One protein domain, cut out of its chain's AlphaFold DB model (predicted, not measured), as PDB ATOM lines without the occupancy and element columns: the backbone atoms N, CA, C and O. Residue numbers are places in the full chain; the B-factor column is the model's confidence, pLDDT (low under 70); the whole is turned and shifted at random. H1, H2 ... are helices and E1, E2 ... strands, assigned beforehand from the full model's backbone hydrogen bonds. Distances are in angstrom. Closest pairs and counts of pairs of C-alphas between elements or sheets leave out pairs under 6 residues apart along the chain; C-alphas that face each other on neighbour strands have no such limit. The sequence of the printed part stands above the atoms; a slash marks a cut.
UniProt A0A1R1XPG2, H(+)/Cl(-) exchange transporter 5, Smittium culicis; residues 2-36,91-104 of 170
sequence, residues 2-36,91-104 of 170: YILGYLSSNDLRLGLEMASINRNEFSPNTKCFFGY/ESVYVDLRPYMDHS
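AT A GLANCE: This is residues 2 to 36 and 91 to 104 of the 170 residues of the protein "H(+)/Cl(-) exchange transporter 5" of Smittium culicis (UniProt A0A1R1XPG2). One helix, H1, slants past a small ribbon of two short parallel strands, E1 and E2, with E2 nearer to the helix than E1. After H1 the stretch of residues 23 to 30 folds back to E1, and residues 2 to 8 before H1 and residues 97 to 104 after E2 hold no named element. The printed part has 49 residues, with one named helix and two named strands in the order H1, E1, E2; the class is mixed, helices and strands, though under half of the residues are in named elements. It is only just compact, close to loose, with a radius of gyration of the C-alphas of 11.1 A, and its elongated outline spans 32 by 21 by 15 A.

IN THESE COORDINATES: H1 holds residues 9 to 22 and is 20.1 A long, from C-alpha 9 at (212.791, 173.390, 202.923) to C-alpha 22 at (221.039, 155.753, 207.949). E1 holds residues 31 to 33, 6.7 A. E2 holds residues 94 to 96, 6.6 A, and ends with C-alpha 96 at (216.847, 164.717, 214.921).

HOW THE PARTS SIT: E1 and E2 are parallel neighbours, with 19 degrees between their directions. The C-alphas of Cys 32 and Val 95 face each other at 4.7 A. N 33 and O 95 are within hydrogen-bond range at 2.9 A, as are N 95 and O 31 at 2.9 A. The closest C-alphas of H1 and E2 are those of Ala 19 and Val 95, 6.4 A apart. Within 10 A, H1 has 9 pairs of C-alphas with E2 and 1 with E1, made by its residues 15 to 20. In H1, 9 of 10 O i to N i+4 pairs are within hydrogen-bond range.

THE WHOLE: The two C-alphas farthest apart, those of Tyr 2 and Asn 24, are 33.3 A apart. Residues 37 to 90 are not printed, and C-alphas 36 and 91 stand 23.2 A apart across the cut. The link from H1 to E1 is short; the link from E1 to E2 runs across the cut. The mean pLDDT of the printed part is 85.2, and the model's confidence is under 70 at residues 22 to 25, of which 22 belongs to H1, and at 91 to 92.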
ATOM      1  N   TYR A   2     207.715 180.222 221.451       76.12
ATOM      2  CA  TYR A   2     209.042 180.819 221.269       76.12
ATOM      3  C   TYR A   2     209.623 180.412 219.911       76.12
ATOM      4  O   TYR A   2     209.485 179.255 219.518       76.12
ATOM      5  N   ILE A   3     210.284 181.330 219.203       83.69
ATOM      6  CA  ILE A   3     211.075 180.977 218.014       83.69
ATOM      7  C   ILE A   3     212.307 180.187 218.473       83.69
ATOM      8  O   ILE A   3     213.136 180.725 219.202       83.69
ATOM      9  N   LEU A   4     212.405 178.920 218.058       86.06
ATOM     10  CA  LEU A   4     213.555 178.039 218.327       86.06
ATOM     11  C   LEU A   4     214.677 178.189 217.287       86.06
ATOM     12  O   LEU A   4     215.831 177.870 217.553       86.06
ATOM     13  N   GLY A   5     214.322 178.633 216.085       88.62
ATOM     14  CA  GLY A   5     215.222 178.753 214.947       88.62
ATOM     15  C   GLY A   5     214.447 178.766 213.636       88.62
ATOM     16  O   GLY A   5     213.214 178.836 213.627       88.62
ATOM     17  N   TYR A   6     215.178 178.686 212.535       91.94
ATOM     18  CA  TYR A   6     214.652 178.589 211.182       91.94
ATOM     19  C   TYR A   6     215.162 177.311 210.517       91.94
ATOM     20  O   TYR A   6     216.310 176.923 210.700       91.94
ATOM     21  N   LEU A   7     214.313 176.652 209.733       94.12
ATOM     22  CA  LEU A   7     214.696 175.482 208.948       94.12
ATOM     23  C   LEU A   7     214.141 175.654 207.539       94.12
ATOM     24  O   LEU A   7     212.923 175.684 207.349       94.12
ATOM     25  N   SER A   8     215.022 175.804 206.549       92.44
ATOM     26  CA  SER A   8     214.574 175.938 205.164       92.44
ATOM     27  C   SER A   8     214.047 174.603 204.637       92.44
ATOM     28  O   SER A   8     214.400 173.536 205.134       92.44
ATOM     29  N   SER A   9     213.238 174.629 203.576       93.69
ATOM     30  CA  SER A   9     212.791 173.390 202.923       93.69
ATOM     31  C   SER A   9     213.958 172.542 202.405       93.69
ATOM     32  O   SER A   9     213.847 171.320 202.369       93.69
ATOM     33  N   ASN A  10     215.071 173.177 202.022       94.81
ATOM     34  CA  ASN A  10     216.271 172.472 201.580       94.81
ATOM     35  C   ASN A  10     216.961 171.774 202.754       94.81
ATOM     36  O   ASN A  10     217.331 170.614 202.619       94.81
ATOM     37  N   ASP A  11     217.073 172.448 203.897       94.94
ATOM     38  CA  ASP A  11     217.715 171.893 205.094       94.94
ATOM     39  C   ASP A  11     216.847 170.808 205.734       94.94
ATOM     40  O   ASP A  11     217.356 169.775 206.153       94.94
ATOM     41  N   LEU A  12     215.521 170.983 205.725       94.50
ATOM     42  CA  LEU A  12     214.575 169.943 206.124       94.50
ATOM     43  C   LEU A  12     214.710 168.711 205.228       94.50
ATOM     44  O   LEU A  12     214.793 167.590 205.725       94.50
ATOM     45  N   ARG A  13     214.745 168.911 203.905       93.44
ATOM     46  CA  ARG A  13     214.942 167.819 202.950       93.44
ATOM     47  C   ARG A  13     216.267 167.112 203.203       93.44
ATOM     48  O   ARG A  13     216.279 165.890 203.253       93.44
ATOM     49  N   LEU A  14     217.346 167.869 203.381       92.44
ATOM     50  CA  LEU A  14     218.667 167.334 203.673       92.44
ATOM     51  C   LEU A  14     218.663 166.526 204.976       92.44
ATOM     52  O   LEU A  14     219.171 165.411 204.995       92.44
ATOM     53  N   GLY A  15     218.055 167.048 206.042       90.56
ATOM     54  CA  GLY A  15     217.955 166.354 207.324       90.56
ATOM     55  C   GLY A  15     217.181 165.042 207.227       90.56
ATOM     56  O   GLY A  15     217.636 164.017 207.734       90.56
ATOM     57  N   LEU A  16     216.059 165.037 206.503       90.06
ATOM     58  CA  LEU A  16     215.282 163.821 206.250       90.06
ATOM     59  C   LEU A  16     216.035 162.821 205.364       90.06
ATOM     60  O   LEU A  16     216.006 161.623 205.634       90.06
ATOM     61  N   GLU A  17     216.735 163.296 204.334       88.56
ATOM     62  CA  GLU A  17     217.540 162.458 203.445       88.56
ATOM     63  C   GLU A  17     218.678 161.781 204.216       88.56
ATOM     64  O   GLU A  17     218.818 160.560 204.162       88.56
ATOM     65  N   MET A  18     219.422 162.536 205.024       86.56
ATOM     66  CA  MET A  18     220.502 162.010 205.867       86.56
ATOM     67  C   MET A  18     219.993 161.030 206.920       86.56
ATOM     68  O   MET A  18     220.647 160.026 207.215       86.56
ATOM     69  N   ALA A  19     218.803 161.279 207.464       84.81
ATOM     70  CA  ALA A  19     218.158 160.333 208.353       84.81
ATOM     71  C   ALA A  19     217.775 159.039 207.598       84.81
ATOM     72  O   ALA A  19     217.972 157.949 208.134       84.81
ATOM     73  N   SER A  20     217.293 159.144 206.350       82.81
ATOM     74  CA  SER A  20     216.842 158.001 205.533       82.81
ATOM     75  C   SER A  20     217.988 157.136 205.016       82.81
ATOM     76  O   SER A  20     217.851 155.926 204.888       82.81
ATOM     77  N   ILE A  21     219.156 157.733 204.774       80.56
ATOM     78  CA  ILE A  21     220.362 156.995 204.378       80.56
ATOM     79  C   ILE A  21     220.823 156.075 205.517       80.56
ATOM     80  O   ILE A  21     221.334 154.985 205.273       80.56
ATOM     81  N   ASN A  22     220.618 156.499 206.766       69.19
ATOM     82  CA  ASN A  22     221.039 155.753 207.949       69.19
ATOM     83  C   ASN A  22     219.973 154.776 208.476       69.19
ATOM     84  O   ASN A  22     220.301 153.930 209.311       69.19
ATOM     85  N   ARG A  23     218.709 154.878 208.034       67.00
ATOM     86  CA  ARG A  23     217.600 154.014 208.474       67.00
ATOM     87  C   ARG A  23     216.638 153.720 207.328       67.00
ATOM     88  O   ARG A  23     216.114 154.629 206.702       67.00
ATOM     89  N   ASN A  24     216.356 152.438 207.117       60.59
ATOM     90  CA  ASN A  24     215.672 151.977 205.912       60.59
ATOM     91  C   ASN A  24     214.184 152.365 205.810       60.59
ATOM     92  O   ASN A  24     213.670 152.370 204.698       60.59
ATOM     93  N   GLU A  25     213.483 152.699 206.902       68.06
ATOM     94  CA  GLU A  25     212.051 153.041 206.838       68.06
ATOM     95  C   GLU A  25     211.646 154.100 207.874       68.06
ATOM     96  O   GLU A  25     211.845 153.932 209.079       68.06
ATOM     97  N   PHE A  26     211.024 155.180 207.392       79.88
ATOM     98  CA  PHE A  26     210.265 156.120 208.212       79.88
ATOM     99  C   PHE A  26     208.773 155.914 207.992       79.88
ATOM    100  O   PHE A  26     208.300 155.818 206.861       79.88
ATOM    101  N   SER A  27     208.022 155.920 209.087       81.75
ATOM    102  CA  SER A  27     206.565 156.030 209.057       81.75
ATOM    103  C   SER A  27     206.146 157.510 209.045       81.75
ATOM    104  O   SER A  27     206.860 158.338 209.615       81.75
ATOM    105  N   PRO A  28     204.976 157.883 208.497       84.12
ATOM    106  CA  PRO A  28     204.414 159.230 208.650       84.12
ATOM    107  C   PRO A  28     204.252 159.695 210.109       84.12
ATOM    108  O   PRO A  28     204.174 160.892 210.363       84.12
ATOM    109  N   ASN A  29     204.232 158.761 211.067       84.44
ATOM    110  CA  ASN A  29     204.143 159.048 212.502       84.44
ATOM    111  C   ASN A  29     205.516 159.184 213.189       84.44
ATOM    112  O   ASN A  29     205.580 159.316 214.411       84.44
ATOM    113  N   THR A  30     206.613 159.118 212.428       86.06
ATOM    114  CA  THR A  30     207.979 159.276 212.952       86.06
ATOM    115  C   THR A  30     208.120 160.659 213.579       86.06
ATOM    116  O   THR A  30     207.887 161.681 212.929       86.06
ATOM    117  N   LYS A  31     208.506 160.703 214.856       87.50
ATOM    118  CA  LYS A  31     208.658 161.965 215.586       87.50
ATOM    119  C   LYS A  31     209.892 162.713 215.078       87.50
ATOM    120  O   LYS A  31     210.940 162.111 214.860       87.50
ATOM    121  N   CYS A  32     209.772 164.025 214.916       88.56
ATOM    122  CA  CYS A  32     210.884 164.905 214.561       88.56
ATOM    123  C   CYS A  32     211.209 165.825 215.738       88.56
ATOM    124  O   CYS A  32     210.301 166.409 216.331       88.56
ATOM    125  N   PHE A  33     212.493 165.976 216.050       90.06
ATOM    126  CA  PHE A  33     212.964 166.829 217.134       90.06
ATOM    127  C   PHE A  33     213.593 168.115 216.598       90.06
ATOM    128  O   PHE A  33     214.401 168.096 215.672       90.06
ATOM    129  N   PHE A  34     213.223 169.228 217.228       90.69
ATOM    130  CA  PHE A  34     213.682 170.587 216.947       90.69
ATOM    131  C   PHE A  34     214.100 171.246 218.267       90.69
ATOM    132  O   PHE A  34     213.603 170.866 219.326       90.69
ATOM    133  N   GLY A  35     214.970 172.255 218.219       86.19
ATOM    134  CA  GLY A  35     215.463 172.953 219.412       86.19
ATOM    135  C   GLY A  35     216.984 172.990 219.488       86.19
ATOM    136  O   GLY A  35     217.661 172.670 218.520       86.19
ATOM    137  N   TYR A  36     217.519 173.398 220.632       81.75
ATOM    138  CA  TYR A  36     218.960 173.546 220.828       81.75
ATOM    139  C   TYR A  36     219.604 172.217 221.235       81.75
ATOM    140  O   TYR A  36     218.984 171.388 221.909       81.75
ATOM    141  N   GLU A  91     211.673 151.885 221.356       55.28
ATOM    142  CA  GLU A  91     211.546 151.534 219.930       55.28
ATOM    143  C   GLU A  91     210.857 152.571 219.020       55.28
ATOM    144  O   GLU A  91     210.560 152.267 217.863       55.28
ATOM    145  N   SER A  92     210.624 153.818 219.449       63.72
ATOM    146  CA  SER A  92     210.145 154.832 218.498       63.72
ATOM    147  C   SER A  92     211.301 155.452 217.707       63.72
ATOM    148  O   SER A  92     212.138 156.208 218.203       63.72
ATOM    149  N   VAL A  93     211.364 155.117 216.416       75.00
ATOM    150  CA  VAL A  93     212.253 155.784 215.457       75.00
ATOM    151  C   VAL A  93     211.922 157.279 215.441       75.00
ATOM    152  O   VAL A  93     210.759 157.668 215.305       75.00
ATOM    153  N   TYR A  94     212.948 158.122 215.564       83.38
ATOM    154  CA  TYR A  94     212.821 159.572 215.484       83.38
ATOM    155  C   TYR A  94     213.881 160.190 214.574       83.38
ATOM    156  O   TYR A  94     214.939 159.602 214.335       83.38
ATOM    157  N   VAL A  95     213.592 161.395 214.082       88.12
ATOM    158  CA  VAL A  95     214.507 162.208 213.277       88.12
ATOM    159  C   VAL A  95     214.961 163.406 214.099       88.12
ATOM    160  O   VAL A  95     214.146 164.226 214.518       88.12
ATOM    161  N   ASP A  96     216.267 163.523 214.317       89.25
ATOM    162  CA  ASP A  96     216.847 164.717 214.921       89.25
ATOM    163  C   ASP A  96     217.128 165.771 213.843       89.25
ATOM    164  O   ASP A  96     218.027 165.602 213.018       89.25
ATOM    165  N   LEU A  97     216.341 166.851 213.832       92.50
ATOM    166  CA  LEU A  97     216.494 167.954 212.882       92.50
ATOM    167  C   LEU A  97     217.256 169.144 213.470       92.50
ATOM    168  O   LEU A  97     217.561 170.078 212.731       92.50
ATOM    169  N   ARG A  98     217.609 169.110 214.762       91.81
ATOM    170  CA  ARG A  98     218.353 170.187 215.435       91.81
ATOM    171  C   ARG A  98     219.641 170.580 214.695       91.81
ATOM    172  O   ARG A  98     219.827 171.774 214.498       91.81
ATOM    173  N   PRO A  99     220.470 169.645 214.178       91.88
ATOM    174  CA  PRO A  99     221.709 170.002 213.476       91.88
ATOM    175  C   PRO A  99     221.504 170.743 212.149       91.88
ATOM    176  O   PRO A  99     222.439 171.345 211.632       91.88
ATOM    177  N   TYR A 100     220.304 170.660 211.571       93.25
ATOM    178  CA  TYR A 100     219.968 171.280 210.289       93.25
ATOM    179  C   TYR A 100     219.278 172.634 210.472       93.25
ATOM    180  O   TYR A 100     219.086 173.359 209.498       93.25
ATOM    181  N   MET A 101     218.887 172.978 211.704       92.50
ATOM    182  CA  MET A 101     218.262 174.257 212.016       92.50
ATOM    183  C   MET A 101     219.297 175.377 212.089       92.50
ATOM    184  O   MET A 101     220.354 175.246 212.698       92.50
ATOM    185  N   ASP A 102     218.929 176.535 211.559       92.00
ATOM    186  CA  ASP A 102     219.574 177.798 211.881       92.00
ATOM    187  C   ASP A 102     219.039 178.310 213.229       92.00
ATOM    188  O   ASP A 102     217.871 178.692 213.356       92.00
ATOM    189  N   HIS A 103     219.892 178.305 214.251       90.00
ATOM    190  CA  HIS A 103     219.567 178.786 215.597       90.00
ATOM    191  C   HIS A 103     219.665 180.307 215.758       90.00
ATOM    192  O   HIS A 103     219.262 180.830 216.797       90.00
ATOM    193  N   SER A 104     220.203 181.020 214.768       89.88
ATOM    194  CA  SER A 104     220.384 182.475 214.795       89.88
ATOM    195  C   SER A 104     219.840 183.140 213.524       89.88
ATOM    196  O   SER A 104     220.562 183.894 212.866       89.88
TER     197      SER A 104